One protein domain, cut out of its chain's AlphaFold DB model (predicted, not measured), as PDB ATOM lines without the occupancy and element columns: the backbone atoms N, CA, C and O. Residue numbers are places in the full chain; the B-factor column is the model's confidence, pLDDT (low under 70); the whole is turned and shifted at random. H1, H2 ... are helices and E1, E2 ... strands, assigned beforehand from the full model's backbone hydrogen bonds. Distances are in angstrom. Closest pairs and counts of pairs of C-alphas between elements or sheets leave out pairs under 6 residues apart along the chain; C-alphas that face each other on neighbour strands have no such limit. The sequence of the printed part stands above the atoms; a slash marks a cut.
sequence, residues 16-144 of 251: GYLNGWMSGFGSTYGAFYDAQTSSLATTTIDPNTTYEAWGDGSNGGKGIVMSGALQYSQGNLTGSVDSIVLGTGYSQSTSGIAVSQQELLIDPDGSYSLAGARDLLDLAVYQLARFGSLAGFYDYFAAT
ATOM      1  N   GLY A  16      19.860  26.273  50.658       97.31
ATOM      2  CA  GLY A  16      21.216  26.254  50.110       97.31
ATOM      3  C   GLY A  16      21.225  25.872  48.628       97.31
ATOM      4  O   GLY A  16      21.836  26.563  47.804       97.31
ATOM      5  N   TYR A  17      20.470  24.831  48.271       98.19
ATOM      6  CA  TYR A  17      20.271  24.383  46.900       98.19
ATOM      7  C   TYR A  17      19.621  25.453  46.031       98.19
ATOM      8  O   TYR A  17      20.184  25.806  44.995       98.19
ATOM      9  N   LEU A  18      18.478  26.007  46.444       97.81
ATOM     10  CA  LEU A  18      17.745  27.006  45.665       97.81
ATOM     11  C   LEU A  18      18.583  28.268  45.418       97.81
ATOM     12  O   LEU A  18      18.591  28.789  44.302       97.81
ATOM     13  N   ASN A  19      19.359  28.720  46.407       95.81
ATOM     14  CA  ASN A  19      20.286  29.844  46.245       95.81
ATOM     15  C   ASN A  19      21.403  29.534  45.234       95.81
ATOM     16  O   ASN A  19      21.701  30.353  44.358       95.81
ATOM     17  N   GLY A  20      22.011  28.348  45.324       96.69
ATOM     18  CA  GLY A  20      23.037  27.907  44.376       96.69
ATOM     19  C   GLY A  20      22.489  27.711  42.960       96.69
ATOM     20  O   GLY A  20      23.119  28.125  41.984       96.69
ATOM     21  N   TRP A  21      21.295  27.127  42.843       97.88
ATOM     22  CA  TRP A  21      20.581  26.930  41.587       97.88
ATOM     23  C   TRP A  21      20.259  28.275  40.932       97.88
ATOM     24  O   TRP A  21      20.630  28.479  39.778       97.88
ATOM     25  N   MET A  22      19.694  29.227  41.685       96.44
ATOM     26  CA  MET A  22      19.382  30.575  41.200       96.44
ATOM     27  C   MET A  22      20.615  31.334  40.712       96.44
ATOM     28  O   MET A  22      20.548  32.009  39.689       96.44
ATOM     29  N   SER A  23      21.759  31.201  41.389       94.56
ATOM     30  CA  SER A  23      23.008  31.834  40.941       94.56
ATOM     31  C   SER A  23      23.507  31.295  39.594       94.56
ATOM     32  O   SER A  23      24.252  31.993  38.905       94.56
ATOM     33  N   GLY A  24      23.160  30.054  39.242       93.06
ATOM     34  CA  GLY A  24      23.510  29.426  37.966       93.06
ATOM     35  C   GLY A  24      22.379  29.438  36.935       93.06
ATOM     36  O   GLY A  24      22.596  29.013  35.797       93.06
ATOM     37  N   PHE A  25      21.182  29.883  37.318       96.75
ATOM     38  CA  PHE A  25      20.012  29.933  36.455       96.75
ATOM     39  C   PHE A  25      20.055  31.175  35.563       96.75
ATOM     40  O   PHE A  25      20.172  32.307  36.030       96.75
ATOM     41  N   GLY A  26      19.949  30.953  34.255       93.25
ATOM     42  CA  GLY A  26      19.836  32.010  33.257       93.25
ATOM     43  C   GLY A  26      18.556  31.825  32.462       93.25
ATOM     44  O   GLY A  26      18.477  30.884  31.671       93.25
ATOM     45  N   SER A  27      17.589  32.720  32.674       90.88
ATOM     46  CA  SER A  27      16.310  32.720  31.960       90.88
ATOM     47  C   SER A  27      16.479  33.094  30.488       90.88
ATOM     48  O   SER A  27      17.231  34.003  30.119       90.88
ATOM     49  N   THR A  28      15.715  32.404  29.654       87.12
ATOM     50  CA  THR A  28      15.517  32.662  28.227       87.12
ATOM     51  C   THR A  28      14.057  32.985  27.901       87.12
ATOM     52  O   THR A  28      13.706  33.051  26.725       87.12
ATOM     53  N   TYR A  29      13.221  33.207  28.928       89.62
ATOM     54  CA  TYR A  29      11.747  33.214  28.874       89.62
ATOM     55  C   TYR A  29      11.112  31.852  28.550       89.62
ATOM     56  O   TYR A  29       9.888  31.742  28.449       89.62
ATOM     57  N   GLY A  30      11.939  30.816  28.443       92.50
ATOM     58  CA  GLY A  30      11.542  29.441  28.225       92.50
ATOM     59  C   GLY A  30      11.014  29.107  26.831       92.50
ATOM     60  O   GLY A  30      11.005  29.914  25.899       92.50
ATOM     61  N   ALA A  31      10.586  27.860  26.697       95.44
ATOM     62  CA  ALA A  31       9.983  27.289  25.506       95.44
ATOM     63  C   ALA A  31       8.831  26.373  25.912       95.44
ATOM     64  O   ALA A  31       8.905  25.701  26.938       95.44
ATOM     65  N   PHE A  32       7.799  26.306  25.077       97.12
ATOM     66  CA  PHE A  32       6.764  25.284  25.170       97.12
ATOM     67  C   PHE A  32       7.054  24.157  24.181       97.12
ATOM     68  O   PHE A  32       7.483  24.416  23.055       97.12
ATOM     69  N   TYR A  33       6.813  22.917  24.591       97.88
ATOM     70  CA  TYR A  33       6.946  21.733  23.752       97.88
ATOM     71  C   TYR A  33       5.575  21.190  23.366       97.88
ATOM     72  O   TYR A  33       4.744  20.952  24.236       97.88
ATOM     73  N   ASP A  34       5.366  21.008  22.063       96.75
ATOM     74  CA  ASP A  34       4.194  20.350  21.485       96.75
ATOM     75  C   ASP A  34       4.621  18.964  20.986       96.75
ATOM     76  O   ASP A  34       5.342  18.835  19.989       96.75
ATOM     77  N   ALA A  35       4.191  17.919  21.686       92.94
ATOM     78  CA  ALA A  35       4.492  16.532  21.370       92.94
ATOM     79  C   ALA A  35       3.715  16.038  20.143       92.94
ATOM     80  O   ALA A  35       4.212  15.163  19.427       92.94
ATOM     81  N   GLN A  36       2.542  16.612  19.848       93.06
ATOM     82  CA  GLN A  36       1.752  16.251  18.666       93.06
ATOM     83  C   GLN A  36       2.497  16.602  17.381       93.06
ATOM     84  O   GLN A  36       2.466  15.841  16.411       93.06
ATOM     85  N   THR A  37       3.189  17.743  17.376       94.38
ATOM     86  CA  THR A  37       3.980  18.201  16.227       94.38
ATOM     87  C   THR A  37       5.485  17.998  16.392       94.38
ATOM     88  O   THR A  37       6.234  18.236  15.443       94.38
ATOM     89  N   SER A  38       5.933  17.525  17.561       95.38
ATOM     90  CA  SER A  38       7.351  17.416  17.930       95.38
ATOM     91  C   SER A  38       8.094  18.736  17.699       95.38
ATOM     92  O   SER A  38       9.135  18.785  17.039       95.38
ATOM     93  N   SER A  39       7.526  19.837  18.194       95.31
ATOM     94  CA  SER A  39       8.023  21.188  17.930       95.31
ATOM     95  C   SER A  39       8.165  22.022  19.202       95.31
ATOM     96  O   SER A  39       7.622  21.694  20.255       95.31
ATOM     97  N   LEU A  40       8.955  23.095  19.100       95.81
ATOM     98  CA  LEU A  40       9.132  24.077  20.166       95.81
ATOM     99  C   LEU A  40       8.482  25.399  19.775       95.81
ATOM    100  O   LEU A  40       8.764  25.944  18.704       95.81
ATOM    101  N   ALA A  41       7.700  25.957  20.688       93.44
ATOM    102  CA  ALA A  41       7.162  27.300  20.590       93.44
ATOM    103  C   ALA A  41       7.915  28.221  21.565       93.44
ATOM    104  O   ALA A  41       7.859  28.048  22.779       93.44
ATOM    105  N   THR A  42       8.658  29.193  21.024       89.25
ATOM    106  CA  THR A  42       9.516  30.110  21.809       89.25
ATOM    107  C   THR A  42       9.147  31.584  21.666       89.25
ATOM    108  O   THR A  42       9.473  32.392  22.526       89.25
ATOM    109  N   THR A  43       8.486  31.971  20.569       83.62
ATOM    110  CA  THR A  43       8.142  33.379  20.280       83.62
ATOM    111  C   THR A  43       6.701  33.563  19.827       83.62
ATOM    112  O   THR A  43       6.060  34.542  20.196       83.62
ATOM    113  N   THR A  44       6.182  32.625  19.034       87.44
ATOM    114  CA  THR A  44       4.777  32.584  18.623       87.44
ATOM    115  C   THR A  44       4.141  31.383  19.296       87.44
ATOM    116  O   THR A  44       4.411  30.250  18.905       87.44
ATOM    117  N   ILE A  45       3.362  31.640  20.343       91.06
ATOM    118  CA  ILE A  45       2.644  30.613  21.099       91.06
ATOM    119  C   ILE A  45       1.186  30.631  20.641       91.06
ATOM    120  O   ILE A  45       0.572  31.701  20.617       91.06
ATOM    121  N   ASP A  46       0.654  29.479  20.229       92.06
ATOM    122  CA  ASP A  46      -0.756  29.355  19.856       92.06
ATOM    123  C   ASP A  46      -1.578  29.139  21.133       92.06
ATOM    124  O   ASP A  46      -1.380  28.133  21.816       92.06
ATOM    125  N   PRO A  47      -2.505  30.052  21.474       91.56
ATOM    126  CA  PRO A  47      -3.307  29.921  22.686       91.56
ATOM    127  C   PRO A  47      -4.281  28.736  22.658       91.56
ATOM    128  O   PRO A  47      -4.857  28.416  23.691       91.56
ATOM    129  N   ASN A  48      -4.498  28.101  21.500       92.06
ATOM    130  CA  ASN A  48      -5.373  26.935  21.359       92.06
ATOM    131  C   ASN A  48      -4.610  25.605  21.403       92.06
ATOM    132  O   ASN A  48      -5.241  24.547  21.372       92.06
ATOM    133  N   THR A  49      -3.277  25.646  21.447       94.94
ATOM    134  CA  THR A  49      -2.446  24.450  21.577       94.94
ATOM    135  C   THR A  49      -2.257  24.119  23.046       94.94
ATOM    136  O   THR A  49      -1.846  24.966  23.836       94.94
ATOM    137  N   THR A  50      -2.525  22.863  23.397       95.88
ATOM    138  CA  THR A  50      -2.111  22.293  24.678       95.88
ATOM    139  C   THR A  50      -0.711  21.718  24.517       95.88
ATOM    140  O   THR A  50      -0.514  20.802  23.725       95.88
ATOM    141  N   TYR A  51       0.236  22.264  25.265       96.94
ATOM    142  CA  TYR A  51       1.634  21.865  25.308       96.94
ATOM    143  C   TYR A  51       1.878  20.897  26.466       96.94
ATOM    144  O   TYR A  51       1.337  21.079  27.555       96.94
ATOM    145  N   GLU A  52       2.724  19.897  26.251       97.06
ATOM    146  CA  GLU A  52       3.034  18.858  27.236       97.06
ATOM    147  C   GLU A  52       4.111  19.293  28.235       97.06
ATOM    148  O   GLU A  52       4.254  18.715  29.315       97.06
ATOM    149  N   ALA A  53       4.897  20.309  27.872       97.56
ATOM    150  CA  ALA A  53       5.887  20.881  28.763       97.56
ATOM    151  C   ALA A  53       6.156  22.356  28.474       97.56
ATOM    152  O   ALA A  53       6.089  22.821  27.335       97.56
ATOM    153  N   TRP A  54       6.552  23.062  29.523       97.12
ATOM    154  CA  TRP A  54       7.264  24.326  29.451       97.12
ATOM    155  C   TRP A  54       8.582  24.159  30.192       97.12
ATOM    156  O   TRP A  54       8.632  23.514  31.234       97.12
ATOM    157  N   GLY A  55       9.658  24.749  29.702       97.50
ATOM    158  CA  GLY A  55      10.870  24.841  30.503       97.50
ATOM    159  C   GLY A  55      11.662  26.079  30.182       97.50
ATOM    160  O   GLY A  55      11.467  26.701  29.141       97.50
ATOM    161  N   ASP A  56      12.548  26.430  31.103       97.50
ATOM    162  CA  ASP A  56      13.423  27.581  30.982       97.50
ATOM    163  C   ASP A  56      14.785  27.286  31.603       97.50
ATOM    164  O   ASP A  56      14.917  26.505  32.547       97.50
ATOM    165  N   GLY A  57      15.814  27.920  31.059       96.62
ATOM    166  CA  GLY A  57      17.185  27.735  31.488       96.62
ATOM    167  C   GLY A  57      18.188  27.925  30.361       96.62
ATOM    168  O   GLY A  57      17.865  28.062  29.181       96.62
ATOM    169  N   SER A  58      19.460  27.898  30.740       93.44
ATOM    170  CA  SER A  58      20.569  27.977  29.793       93.44
ATOM    171  C   SER A  58      20.980  26.577  29.350       93.44
ATOM    172  O   SER A  58      21.131  25.689  30.185       93.44
ATOM    173  N   ASN A  59      21.192  26.366  28.049       94.25
ATOM    174  CA  ASN A  59      21.544  25.048  27.513       94.25
ATOM    175  C   ASN A  59      22.811  24.472  28.183       94.25
ATOM    176  O   ASN A  59      23.862  25.113  28.187       94.25
ATOM    177  N   GLY A  60      22.707  23.264  28.740       95.81
ATOM    178  CA  GLY A  60      23.737  22.594  29.542       95.81
ATOM    179  C   GLY A  60      23.859  23.085  30.993       95.81
ATOM    180  O   GLY A  60      24.577  22.470  31.776       95.81
ATOM    181  N   GLY A  61      23.174  24.168  31.362       96.50
ATOM    182  CA  GLY A  61      23.222  24.797  32.682       96.50
ATOM    183  C   GLY A  61      22.078  24.377  33.602       96.50
ATOM    184  O   GLY A  61      21.528  23.280  33.476       96.50
ATOM    185  N   LYS A  62      21.741  25.259  34.551       97.94
ATOM    186  CA  LYS A  62      20.585  25.114  35.443       97.94
ATOM    187  C   LYS A  62      19.298  25.409  34.671       97.94
ATOM    188  O   LYS A  62      19.273  26.327  33.845       97.94
ATOM    189  N   GLY A  63      18.250  24.645  34.945       98.12
ATOM    190  CA  GLY A  63      16.945  24.870  34.339       98.12
ATOM    191  C   GLY A  63      15.803  24.264  35.130       98.12
ATOM    192  O   GLY A  63      16.011  23.477  36.058       98.12
ATOM    193  N   ILE A  64      14.611  24.711  34.761       98.62
ATOM    194  CA  ILE A  64      13.320  24.298  35.287       98.62
ATOM    195  C   ILE A  64      12.524  23.678  34.143       98.62
ATOM    196  O   ILE A  64      12.529  24.194  33.024       98.62
ATOM    197  N   VAL A  65      11.853  22.565  34.414       98.44
ATOM    198  CA  VAL A  65      10.942  21.912  33.475       98.44
ATOM    199  C   VAL A  65       9.637  21.648  34.191       98.44
ATOM    200  O   VAL A  65       9.617  21.042  35.253       98.44
ATOM    201  N   MET A  66       8.557  22.121  33.601       97.38
ATOM    202  CA  MET A  66       7.191  21.918  34.036       97.38
ATOM    203  C   MET A  66       6.503  21.019  33.018       97.38
ATOM    204  O   MET A  66       6.519  21.323  31.825       97.38
ATOM    205  N   SER A  67       5.899  19.932  33.478       96.81
ATOM    206  CA  SER A  67       5.150  19.000  32.634       96.81
ATOM    207  C   SER A  67       3.684  18.981  33.036       96.81
ATOM    208  O   SER A  67       3.352  19.133  34.210       96.81
ATOM    209  N   GLY A  68       2.809  18.810  32.051       95.00
ATOM    210  CA  GLY A  68       1.366  18.785  32.254       95.00
ATOM    211  C   GLY A  68       0.617  19.071  30.961       95.00
ATOM    212  O   GLY A  68       1.112  18.790  29.874       95.00
ATOM    213  N   ALA A  69      -0.570  19.659  31.073       94.19
ATOM    214  CA  ALA A  69      -1.367  20.111  29.941       94.19
ATOM    215  C   ALA A  69      -1.448  21.640  29.971       94.19
ATOM    216  O   ALA A  69      -2.347  22.207  30.585       94.19
ATOM    217  N   LEU A  70      -0.493  22.310  29.326       94.38
ATOM    218  CA  LEU A  70      -0.264  23.750  29.455       94.38
ATOM    219  C   LEU A  70      -0.823  24.525  28.260       94.38
ATOM    220  O   LEU A  70      -0.643  24.131  27.113       94.38
ATOM    221  N   GLN A  71      -1.432  25.677  28.509       93.38
ATOM    222  CA  GLN A  71      -1.839  26.635  27.479       93.38
ATOM    223  C   GLN A  71      -1.376  28.030  27.869       93.38
ATOM    224  O   GLN A  71      -1.378  28.387  29.047       93.38
ATOM    225  N   TYR A  72      -1.015  28.847  26.882       91.12
ATOM    226  CA  TYR A  72      -0.518  30.192  27.141       91.12
ATOM    227  C   TYR A  72      -1.116  31.222  26.189       91.12
ATOM    228  O   TYR A  72      -1.065  31.082  24.969       91.12
ATOM    229  N   SER A  73      -1.628  32.312  26.759       89.25
ATOM    230  CA  SER A  73      -2.155  33.448  26.003       89.25
ATOM    231  C   SER A  73      -1.733  34.770  26.639       89.25
ATOM    232  O   SER A  73      -2.220  35.125  27.705       89.25
ATOM    233  N   GLN A  74      -0.868  35.538  25.966       81.25
ATOM    234  CA  GLN A  74      -0.511  36.925  26.330       81.25
ATOM    235  C   GLN A  74      -0.149  37.138  27.817       81.25
ATOM    236  O   GLN A  74      -0.636  38.070  28.454       81.25
ATOM    237  N   GLY A  75       0.729  36.299  28.370       80.75
ATOM    238  CA  GLY A  75       1.164  36.419  29.767       80.75
ATOM    239  C   GLY A  75       0.252  35.729  30.775       80.75
ATOM    240  O   GLY A  75       0.346  36.042  31.952       80.75
ATOM    241  N   ASN A  76      -0.621  34.840  30.308       86.94
ATOM    242  CA  ASN A  76      -1.490  34.024  31.141       86.94
ATOM    243  C   ASN A  76      -1.201  32.548  30.858       86.94
ATOM    244  O   ASN A  76      -1.612  32.044  29.804       86.94
ATOM    245  N   LEU A  77      -0.466  31.890  31.757       90.12
ATOM    246  CA  LEU A  77      -0.276  30.442  31.753       90.12
ATOM    247  C   LEU A  77      -1.484  29.770  32.424       90.12
ATOM    248  O   LEU A  77      -1.895  30.145  33.516       90.12
ATOM    249  N   THR A  78      -2.075  28.790  31.748       91.00
ATOM    250  CA  THR A  78      -3.292  28.075  32.170       91.00
ATOM    251  C   THR A  78      -3.148  26.579  31.913       91.00
ATOM    252  O   THR A  78      -2.242  26.172  31.183       91.00
ATOM    253  N   GLY A  79      -4.051  25.769  32.467       90.06
ATOM    254  CA  GLY A  79      -4.112  24.335  32.193       90.06
ATOM    255  C   GLY A  79      -3.959  23.507  33.461       90.06
ATOM    256  O   GLY A  79      -4.572  23.845  34.464       90.06
ATOM    257  N   SER A  80      -3.174  22.434  33.404       91.25
ATOM    258  CA  SER A  80      -2.792  21.639  34.573       91.25
ATOM    259  C   SER A  80      -1.291  21.384  34.582       91.25
ATOM    260  O   SER A  80      -0.669  21.235  33.528       91.25
ATOM    261  N   VAL A  81      -0.720  21.320  35.779       93.94
ATOM    262  CA  VAL A  81       0.686  20.987  35.998       93.94
ATOM    263  C   VAL A  81       0.740  19.698  36.792       93.94
ATOM    264  O   VAL A  81       0.175  19.638  37.878       93.94
ATOM    265  N   ASP A  82       1.421  18.705  36.238       94.00
ATOM    266  CA  ASP A  82       1.581  17.388  36.853       94.00
ATOM    267  C   ASP A  82       2.919  17.286  37.596       94.00
ATOM    268  O   ASP A  82       3.063  16.503  38.522       94.00
ATOM    269  N   SER A  83       3.940  18.034  37.163       96.50
ATOM    270  CA  SER A  83       5.228  18.081  37.858       96.50
ATOM    271  C   SER A  83       6.043  19.311  37.479       96.50
ATOM    272  O   SER A  83       5.925  19.854  36.376       96.50
ATOM    273  N   ILE A  84       6.913  19.722  38.394       98.25
ATOM    274  CA  ILE A  84       7.965  20.709  38.181       98.25
ATOM    275  C   ILE A  84       9.284  20.094  38.646       98.25
ATOM    276  O   ILE A  84       9.390  19.564  39.747       98.25
ATOM    277  N   VAL A  85      10.313  20.191  37.812       98.62
ATOM    278  CA  VAL A  85      11.648  19.670  38.095       98.62
ATOM    279  C   VAL A  85      12.669  20.783  37.937       98.62
ATOM    280  O   VAL A  85      12.757  21.407  36.878       98.62
ATOM    281  N   LEU A  86      13.476  21.003  38.973       98.69
ATOM    282  CA  LEU A  86      14.667  21.845  38.909       98.69
ATOM    283  C   LEU A  86      15.902  20.947  38.821       98.69
ATOM    284  O   LEU A  86      15.991  19.893  39.458       98.69
ATOM    285  N   GLY A  87      16.871  21.355  38.006       98.44
ATOM    286  CA  GLY A  87      18.060  20.540  37.802       98.44
ATOM    287  C   GLY A  87      19.165  21.187  36.988       98.44
ATOM    288  O   GLY A  87      19.162  22.398  36.739       98.44
ATOM    289  N   THR A  88      20.112  20.350  36.561       98.38
ATOM    290  CA  THR A  88      21.233  20.703  35.675       98.38
ATOM    291  C   THR A  88      21.202  19.951  34.355       98.38
ATOM    292  O   THR A  88      20.500  18.955  34.179       98.38
ATOM    293  N   GLY A  89      21.976  20.456  33.393       97.81
ATOM    294  CA  GLY A  89      21.992  19.930  32.037       97.81
ATOM    295  C   GLY A  89      20.692  20.234  31.304       97.81
ATOM    296  O   GLY A  89      20.194  19.376  30.578       97.81
ATOM    297  N   TYR A  90      20.137  21.431  31.520       98.25
ATOM    298  CA  TYR A  90      18.934  21.883  30.829       98.25
ATOM    299  C   TYR A  90      19.110  21.804  29.312       98.25
ATOM    300  O   TYR A  90      20.140  22.210  28.770       98.25
ATOM    301  N   SER A  91      18.103  21.293  28.620       96.88
ATOM    302  CA  SER A  91      18.081  21.196  27.168       96.88
ATOM    303  C   SER A  91      16.656  21.307  26.645       96.88
ATOM    304  O   SER A  91      15.704  20.858  27.282       96.88
ATOM    305  N   GLN A  92      16.524  21.886  25.454       95.75
ATOM    306  CA  GLN A  92      15.269  21.968  24.719       95.75
ATOM    307  C   GLN A  92      15.524  21.638  23.249       95.75
ATOM    308  O   GLN A  92      16.456  22.157  22.631       95.75
ATOM    309  N   SER A  93      14.709  20.753  22.686       94.44
ATOM    310  CA  SER A  93      14.768  20.366  21.278       94.44
ATOM    311  C   SER A  93      13.388  19.944  20.768       94.44
ATOM    312  O   SER A  93      12.425  19.869  21.523       94.44
ATOM    313  N   THR A  94      13.295  19.593  19.487       93.75
ATOM    314  CA  THR A  94      12.097  18.964  18.900       93.75
ATOM    315  C   THR A  94      11.771  17.591  19.504       93.75
ATOM    316  O   THR A  94      10.697  17.054  19.261       93.75
ATOM    317  N   SER A  95      12.680  17.015  20.294       93.56
ATOM    318  CA  SER A  95      12.460  15.765  21.031       93.56
ATOM    319  C   SER A  95      11.954  15.983  22.462       93.56
ATOM    320  O   SER A  95      11.774  15.004  23.179       93.56
ATOM    321  N   GLY A  96      11.777  17.236  22.896       95.94
ATOM    322  CA  GLY A  96      11.298  17.582  24.234       95.94
ATOM    323  C   GLY A  96      12.190  18.575  24.978       95.94
ATOM    324  O   GLY A  96      13.212  19.048  24.464       95.94
ATOM    325  N   ILE A  97      11.779  18.871  26.211       98.12
ATOM    326  CA  ILE A  97      12.468  19.747  27.162       98.12
ATOM    327  C   ILE A  97      12.795  18.927  28.408       98.12
ATOM    328  O   ILE A  97      11.945  18.189  28.902       98.12
ATOM    329  N   ALA A  98      14.031  19.018  28.896       97.69
ATOM    330  CA  ALA A  98      14.491  18.213  30.021       97.69
ATOM    331  C   ALA A  98      15.672  18.857  30.755       97.69
ATOM    332  O   ALA A  98      16.446  19.622  30.179       97.69
ATOM    333  N   VAL A  99      15.864  18.443  32.007       98.19
ATOM    334  CA  VAL A  99      17.149  18.497  32.717       98.19
ATOM    335  C   VAL A  99      17.721  17.082  32.779       98.19
ATOM    336  O   VAL A  99      16.984  16.126  33.022       98.19
ATOM    337  N   SER A 100      19.019  16.918  32.524       97.88
ATOM    338  CA  SER A 100      19.651  15.589  32.540       97.88
ATOM    339  C   SER A 100      19.952  15.086  33.952       97.88
ATOM    340  O   SER A 100      20.076  13.879  34.153       97.88
ATOM    341  N   GLN A 101      20.047  15.994  34.923       97.94
ATOM    342  CA  GLN A 101      20.125  15.673  36.344       97.94
ATOM    343  C   GLN A 101      18.984  16.383  37.058       97.94
ATOM    344  O   GLN A 101      18.971  17.611  37.148       97.94
ATOM    345  N   GLN A 102      18.023  15.603  37.540       98.06
ATOM    346  CA  GLN A 102      16.931  16.093  38.373       98.06
ATOM    347  C   GLN A 102      17.462  16.257  39.796       98.06
ATOM    348  O   GLN A 102      18.037  15.323  40.351       98.06
ATOM    349  N   GLU A 103      17.333  17.452  40.360       98.56
ATOM    350  CA  GLU A 103      17.935  17.797  41.652       98.56
ATOM    351  C   GLU A 103      16.869  18.191  42.689       98.56
ATOM    352  O   GLU A 103      17.113  18.044  43.883       98.56
ATOM    353  N   LEU A 104      15.690  18.641  42.260       98.69
ATOM    354  CA  LEU A 104      14.523  18.900  43.107       98.69
ATOM    355  C   LEU A 104      13.254  18.609  42.300       98.69
ATOM    356  O   LEU A 104      13.146  19.055  41.152       98.69
ATOM    357  N   LEU A 105      12.319  17.871  42.894       98.50
ATOM    358  CA  LEU A 105      11.046  17.522  42.273       98.50
ATOM    359  C   LEU A 105       9.911  18.152  43.074       98.50
ATOM    360  O   LEU A 105       9.948  18.182  44.301       98.50
ATOM    361  N   ILE A 106       8.921  18.682  42.369       98.31
ATOM    362  CA  ILE A 106       7.761  19.339  42.954       98.31
ATOM    363  C   ILE A 106       6.518  18.800  42.246       98.31
ATOM    364  O   ILE A 106       6.432  18.864  41.019       98.31
ATOM    365  N   ASP A 107       5.561  18.305  43.021       96.38
ATOM    366  CA  ASP A 107       4.215  17.933  42.580       96.38
ATOM    367  C   ASP A 107       3.230  19.020  43.056       96.38
ATOM    368  O   ASP A 107       2.959  19.123  44.258       96.38
ATOM    369  N   PRO A 108       2.771  19.922  42.169       94.00
ATOM    370  CA  PRO A 108       1.913  21.042  42.554       94.00
ATOM    371  C   PRO A 108       0.516  20.604  43.019       94.00
ATOM    372  O   PRO A 108      -0.066  19.677  42.463       94.00
ATOM    373  N   ASP A 109      -0.102  21.340  43.955       89.12
ATOM    374  CA  ASP A 109      -1.528  21.142  44.264       89.12
ATOM    375  C   ASP A 109      -2.388  21.295  42.997       89.12
ATOM    376  O   ASP A 109      -2.531  22.390  42.450       89.12
ATOM    377  N   GLY A 110      -3.043  20.212  42.568       80.31
ATOM    378  CA  GLY A 110      -3.948  20.210  41.414       80.31
ATOM    379  C   GLY A 110      -5.141  21.178  41.516       80.31
ATOM    380  O   GLY A 110      -5.816  21.430  40.522       80.31
ATOM    381  N   SER A 111      -5.414  21.732  42.699       75.81
ATOM    382  CA  SER A 111      -6.433  22.770  42.933       75.81
ATOM    383  C   SER A 111      -5.908  24.189  42.675       75.81
ATOM    384  O   SER A 111      -6.705  25.106  42.488       75.81
ATOM    385  N   TYR A 112      -4.583  24.358  42.675       72.50
ATOM    386  CA  TYR A 112      -3.853  25.609  42.443       72.50
ATOM    387  C   TYR A 112      -2.934  25.513  41.212       72.50
ATOM    388  O   TYR A 112      -2.058  26.349  41.011       72.50
ATOM    389  N   SER A 113      -3.134  24.511  40.355       64.88
ATOM    390  CA  SER A 113      -2.412  24.383  39.095       64.88
ATOM    391  C   SER A 113      -3.103  25.211  38.011       64.88
ATOM    392  O   SER A 113      -3.857  24.705  37.191       64.88
ATOM    393  N   LEU A 114      -2.836  26.521  37.992       72.88
ATOM    394  CA  LEU A 114      -3.207  27.402  36.877       72.88
ATOM    395  C   LEU A 114      -4.730  27.542  36.638       72.88
ATOM    396  O   LEU A 114      -5.193  27.656  35.496       72.88
ATOM    397  N   ALA A 115      -5.520  27.579  37.717       61.09
ATOM    398  CA  ALA A 115      -6.990  27.564  37.696       61.09
ATOM    399  C   ALA A 115      -7.668  28.844  37.140       61.09
ATOM    400  O   ALA A 115      -8.898  28.963  37.163       61.09
ATOM    401  N   GLY A 116      -6.908  29.821  36.634       57.69
ATOM    402  CA  GLY A 116      -7.432  31.047  36.030       57.69
ATOM    403  C   GLY A 116      -6.424  32.198  35.995       57.69
ATOM    404  O   GLY A 116      -5.271  32.055  36.388       57.69
ATOM    405  N   ALA A 117      -6.868  33.366  35.516       50.31
ATOM    406  CA  ALA A 117      -6.000  34.533  35.369       50.31
ATOM    407  C   ALA A 117      -5.410  34.992  36.712       50.31
ATOM    408  O   ALA A 117      -6.162  35.314  37.635       50.31
ATOM    409  N   ARG A 118      -4.075  35.127  36.759       59.22
ATOM    410  CA  ARG A 118      -3.283  35.504  37.947       59.22
ATOM    411  C   ARG A 118      -3.284  34.457  39.061       59.22
ATOM    412  O   ARG A 118      -3.177  34.821  40.234       59.22
ATOM    413  N   ASP A 119      -3.398  33.188  38.690       83.00
ATOM    414  CA  ASP A 119      -3.075  32.098  39.597       83.00
ATOM    415  C   ASP A 119      -1.638  32.245  40.139       83.00
ATOM    416  O   ASP A 119      -0.755  32.816  39.487       83.00
ATOM    417  N   LEU A 120      -1.415  31.789  41.373       88.62
ATOM    418  CA  LEU A 120      -0.142  31.992  42.062       88.62
ATOM    419  C   LEU A 120       1.012  31.271  41.361       88.62
ATOM    420  O   LEU A 120       2.123  31.802  41.355       88.62
ATOM    421  N   LEU A 121       0.759  30.127  40.716       91.69
ATOM    422  CA  LEU A 121       1.800  29.400  39.997       91.69
ATOM    423  C   LEU A 121       2.200  30.104  38.691       91.69
ATOM    424  O   LEU A 121       3.389  30.221  38.402       91.69
ATOM    425  N   ASP A 122       1.238  30.656  37.943       91.56
ATOM    426  CA  ASP A 122       1.513  31.512  36.772       91.56
ATOM    427  C   ASP A 122       2.367  32.724  37.179       91.56
ATOM    428  O   ASP A 122       3.398  33.024  36.567       91.56
ATOM    429  N   LEU A 123       2.006  33.376  38.289       91.06
ATOM    430  CA  LEU A 123       2.784  34.488  38.828       91.06
ATOM    431  C   LEU A 123       4.199  34.059  39.250       91.06
ATOM    432  O   LEU A 123       5.149  34.794  38.975       91.06
ATOM    433  N   ALA A 124       4.354  32.899  39.892       94.06
ATOM    434  CA  ALA A 124       5.649  32.356  40.294       94.06
ATOM    435  C   ALA A 124       6.566  32.124  39.085       94.06
ATOM    436  O   ALA A 124       7.706  32.597  39.062       94.06
ATOM    437  N   VAL A 125       6.036  31.482  38.044       93.81
ATOM    438  CA  VAL A 125       6.743  31.203  36.787       93.81
ATOM    439  C   VAL A 125       7.137  32.499  36.086       93.81
ATOM    440  O   VAL A 125       8.287  32.664  35.674       93.81
ATOM    441  N   TYR A 126       6.221  33.465  36.010       92.31
ATOM    442  CA  TYR A 126       6.507  34.778  35.445       92.31
ATOM    443  C   TYR A 126       7.596  35.526  36.227       92.31
ATOM    444  O   TYR A 126       8.486  36.128  35.619       92.31
ATOM    445  N   GLN A 127       7.556  35.500  37.562       94.06
ATOM    446  CA  GLN A 127       8.574  36.148  38.389       94.06
ATOM    447  C   GLN A 127       9.950  35.502  38.219       94.06
ATOM    448  O   GLN A 127      10.947  36.221  38.107       94.06
ATOM    449  N   LEU A 128      10.004  34.173  38.138       95.50
ATOM    450  CA  LEU A 128      11.236  33.448  37.859       95.50
ATOM    451  C   LEU A 128      11.792  33.827  36.481       95.50
ATOM    452  O   LEU A 128      12.924  34.300  36.386       95.50
ATOM    453  N   ALA A 129      10.986  33.700  35.427       93.38
ATOM    454  CA  ALA A 129      11.428  33.937  34.056       93.38
ATOM    455  C   ALA A 129      11.806  35.406  33.801       93.38
ATOM    456  O   ALA A 129      12.775  35.687  33.096       93.38
ATOM    457  N   ARG A 130      11.069  36.371  34.366       92.62
ATOM    458  CA  ARG A 130      11.300  37.799  34.098       92.62
ATOM    459  C   ARG A 130      12.305  38.448  35.041       92.62
ATOM    460  O   ARG A 130      13.039  39.339  34.614       92.62
ATOM    461  N   PHE A 131      12.288  38.076  36.318       93.19
ATOM    462  CA  PHE A 131      13.067  38.754  37.356       93.19
ATOM    463  C   PHE A 131      14.147  37.872  37.978       93.19
ATOM    464  O   PHE A 131      14.943  38.394  38.753       93.19
ATOM    465  N   GLY A 132      14.193  36.575  37.657       93.19
ATOM    466  CA  GLY A 132      15.103  35.643  38.316       93.19
ATOM    467  C   GLY A 132      14.828  35.589  39.817       93.19
ATOM    468  O   GLY A 132      15.746  35.759  40.613       93.19
ATOM    469  N   SER A 133      13.562  35.432  40.209       94.44
ATOM    470  CA  SER A 133      13.146  35.434  41.613       94.44
ATOM    471  C   SER A 133      12.315  34.204  41.955       94.44
ATOM    472  O   SER A 133      11.380  33.869  41.232       94.44
ATOM    473  N   LEU A 134      12.617  33.591  43.102       95.81
ATOM    474  CA  LEU A 134      11.829  32.506  43.696       95.81
ATOM    475  C   LEU A 134      10.724  32.999  44.638       95.81
ATOM    476  O   LEU A 134       9.955  32.183  45.132       95.81
ATOM    477  N   ALA A 135      10.611  34.308  44.882       94.75
ATOM    478  CA  ALA A 135       9.626  34.844  45.827       94.75
ATOM    479  C   ALA A 135       8.192  34.388  45.502       94.75
ATOM    480  O   ALA A 135       7.476  33.951  46.393       94.75
ATOM    481  N   GLY A 136       7.806  34.390  44.221       94.75
ATOM    482  CA  GLY A 136       6.491  33.901  43.811       94.75
ATOM    483  C   GLY A 136       6.279  32.402  44.060       94.75
ATOM    484  O   GLY A 136       5.157  32.005  44.352       94.75
ATOM    485  N   PHE A 137       7.332  31.577  44.011       95.88
ATOM    486  CA  PHE A 137       7.229  30.169  44.414       95.88
ATOM    487  C   PHE A 137       7.007  30.039  45.923       95.88
ATOM    488  O   PHE A 137       6.189  29.228  46.337       95.88
ATOM    489  N   TYR A 138       7.657  30.867  46.744       96.50
ATOM    490  CA  TYR A 138       7.423  30.867  48.193       96.50
ATOM    491  C   TYR A 138       5.999  31.313  48.542       96.50
ATOM    492  O   TYR A 138       5.363  30.690  49.387       96.50
ATOM    493  N   ASP A 139       5.466  32.322  47.846       94.25
ATOM    494  CA  ASP A 139       4.063  32.734  47.988       94.25
ATOM    495  C   ASP A 139       3.096  31.606  47.577       94.25
ATOM    496  O   ASP A 139       2.071  31.388  48.224       94.25
ATOM    497  N   TYR A 140       3.425  30.866  46.513       94.56
ATOM    498  CA  TYR A 140       2.654  29.707  46.061       94.56
ATOM    499  C   TYR A 140       2.669  28.560  47.087       94.56
ATOM    500  O   TYR A 140       1.614  28.020  47.430       94.56
ATOM    501  N   PHE A 141       3.839  28.216  47.631       95.75
ATOM    502  CA  PHE A 141       3.971  27.201  48.680       95.75
ATOM    503  C   PHE A 141       3.236  27.611  49.956       95.75
ATOM    504  O   PHE A 141       2.487  26.819  50.516       95.75
ATOM    505  N   ALA A 142       3.335  28.879  50.357       94.50
ATOM    506  CA  ALA A 142       2.579  29.418  51.481       94.50
ATOM    507  C   ALA A 142       1.056  29.306  51.288       94.50
ATOM    508  O   ALA A 142       0.330  29.031  52.238       94.50
ATOM    509  N   ALA A 143       0.555  29.520  50.070       92.81
ATOM    510  CA  ALA A 143      -0.878  29.444  49.795       92.81
ATOM    511  C   ALA A 143      -1.413  28.008  49.721       92.81
ATOM    512  O   ALA A 143      -2.580  27.782  50.040       92.81
ATOM    513  N   THR A 144      -0.584  27.062  49.278       93.06
ATOM    514  CA  THR A 144      -0.978  25.653  49.116       93.06
ATOM    515  C   THR A 144      -0.698  24.803  50.353       93.06
ATOM    516  O   THR A 144      -1.331  23.760  50.522       93.06
TER     517      THR A 144
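Overview. This is residues 16 to 144 of the 251 residues of an uncharacterized protein of Rhizobium sp. SJZ105 (UniProt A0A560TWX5). One antiparallel sheet of six strands, strongly twisted, is folded back on itself, E2, E1 and E3 facing E5 and E6 across the hinge strand E4; H1 and H2 pack on one face of it. H3 folds back along H2 away from the sheet, and the two form a helical hairpin. The printed part has 129 residues, in the order H1 E1 E2 E3 E4 E5 E6 H2 H3; the sheet's order is E2 - E1 - E3 - E4 - E5 - E6, and the class is mixed, helices and strands. The whole is compact, with a radius of gyration of the C-alphas of 13.4 A and spans of 39 by 32 by 23 A.

Arrangement. H1, residues 16 to 24, is on the sheet at a height of 9.6 A. E1, residues 31 to 34, and E2, residues 39 to 41, form a hairpin, with N 32 and O 41 2.9 A apart. E3, residues 51 to 57, is the other neighbour of E1, antiparallel at 156 degrees, with N 33 and O 53 2.8 A apart. E3, E4 (residues 62 to 73), E5 (residues 76 to 93) and E6 (residues 96 to 107) are a meander, each strand the antiparallel neighbour of the one before. N 66 and O 54 are 2.7 A apart, N 71 and O 78 2.8 A, and N 84 and O 106 2.8 A. E4 bends by 100 degrees at residue 69, E5 by 131 degrees at residue 88 and E6 by 113 degrees at residue 103. Between the two leaves of the folded sheet, the closest C-alphas of E1 and E6 are those of Tyr 33 and Gly 96, 6.0 A apart. H1 runs across the strands, at 79 degrees to E5 on the local plane. H2, residues 120 to 131, is on the same face as H1, at a height of 8.3 A; its closest C-alpha to E5 is that of Asp 122, 5.4 A from that of Leu 77. H3, residues 135 to 144, touches H2 at a shallow tilt of 10 degrees, opposite ways; the closest C-alphas are those of Ala 124 and Gly 136, 3.9 A apart. H3 is not on the sheet, and H1 is apart from H2 and H3. In H1, H2 and H3 every O i to N i+4 pair is within hydrogen-bond range.

Along the chain. H1 begins at C-alpha 16 (21.216, 26.254, 50.110). From first to last C-alpha, E3 measures 17.7 A, E4 26.0 A, E5 23.4 A, E6 19.7 A and H2 15.6 A. E5 begins at C-alpha 76 (-1.490, 34.024, 31.141). H3 ends at C-alpha 144 (-0.978, 25.653, 49.116).

Size, cuts and confidence. The two C-alphas farthest apart are those of Gly 16 and Asn 48, 39.2 A. The printed part has no cut. The link from E6 to H2, residues 108 to 119, is long. The mean pLDDT of the printed part is 92.4; residue 113 and residues 115 to 118 are under 70.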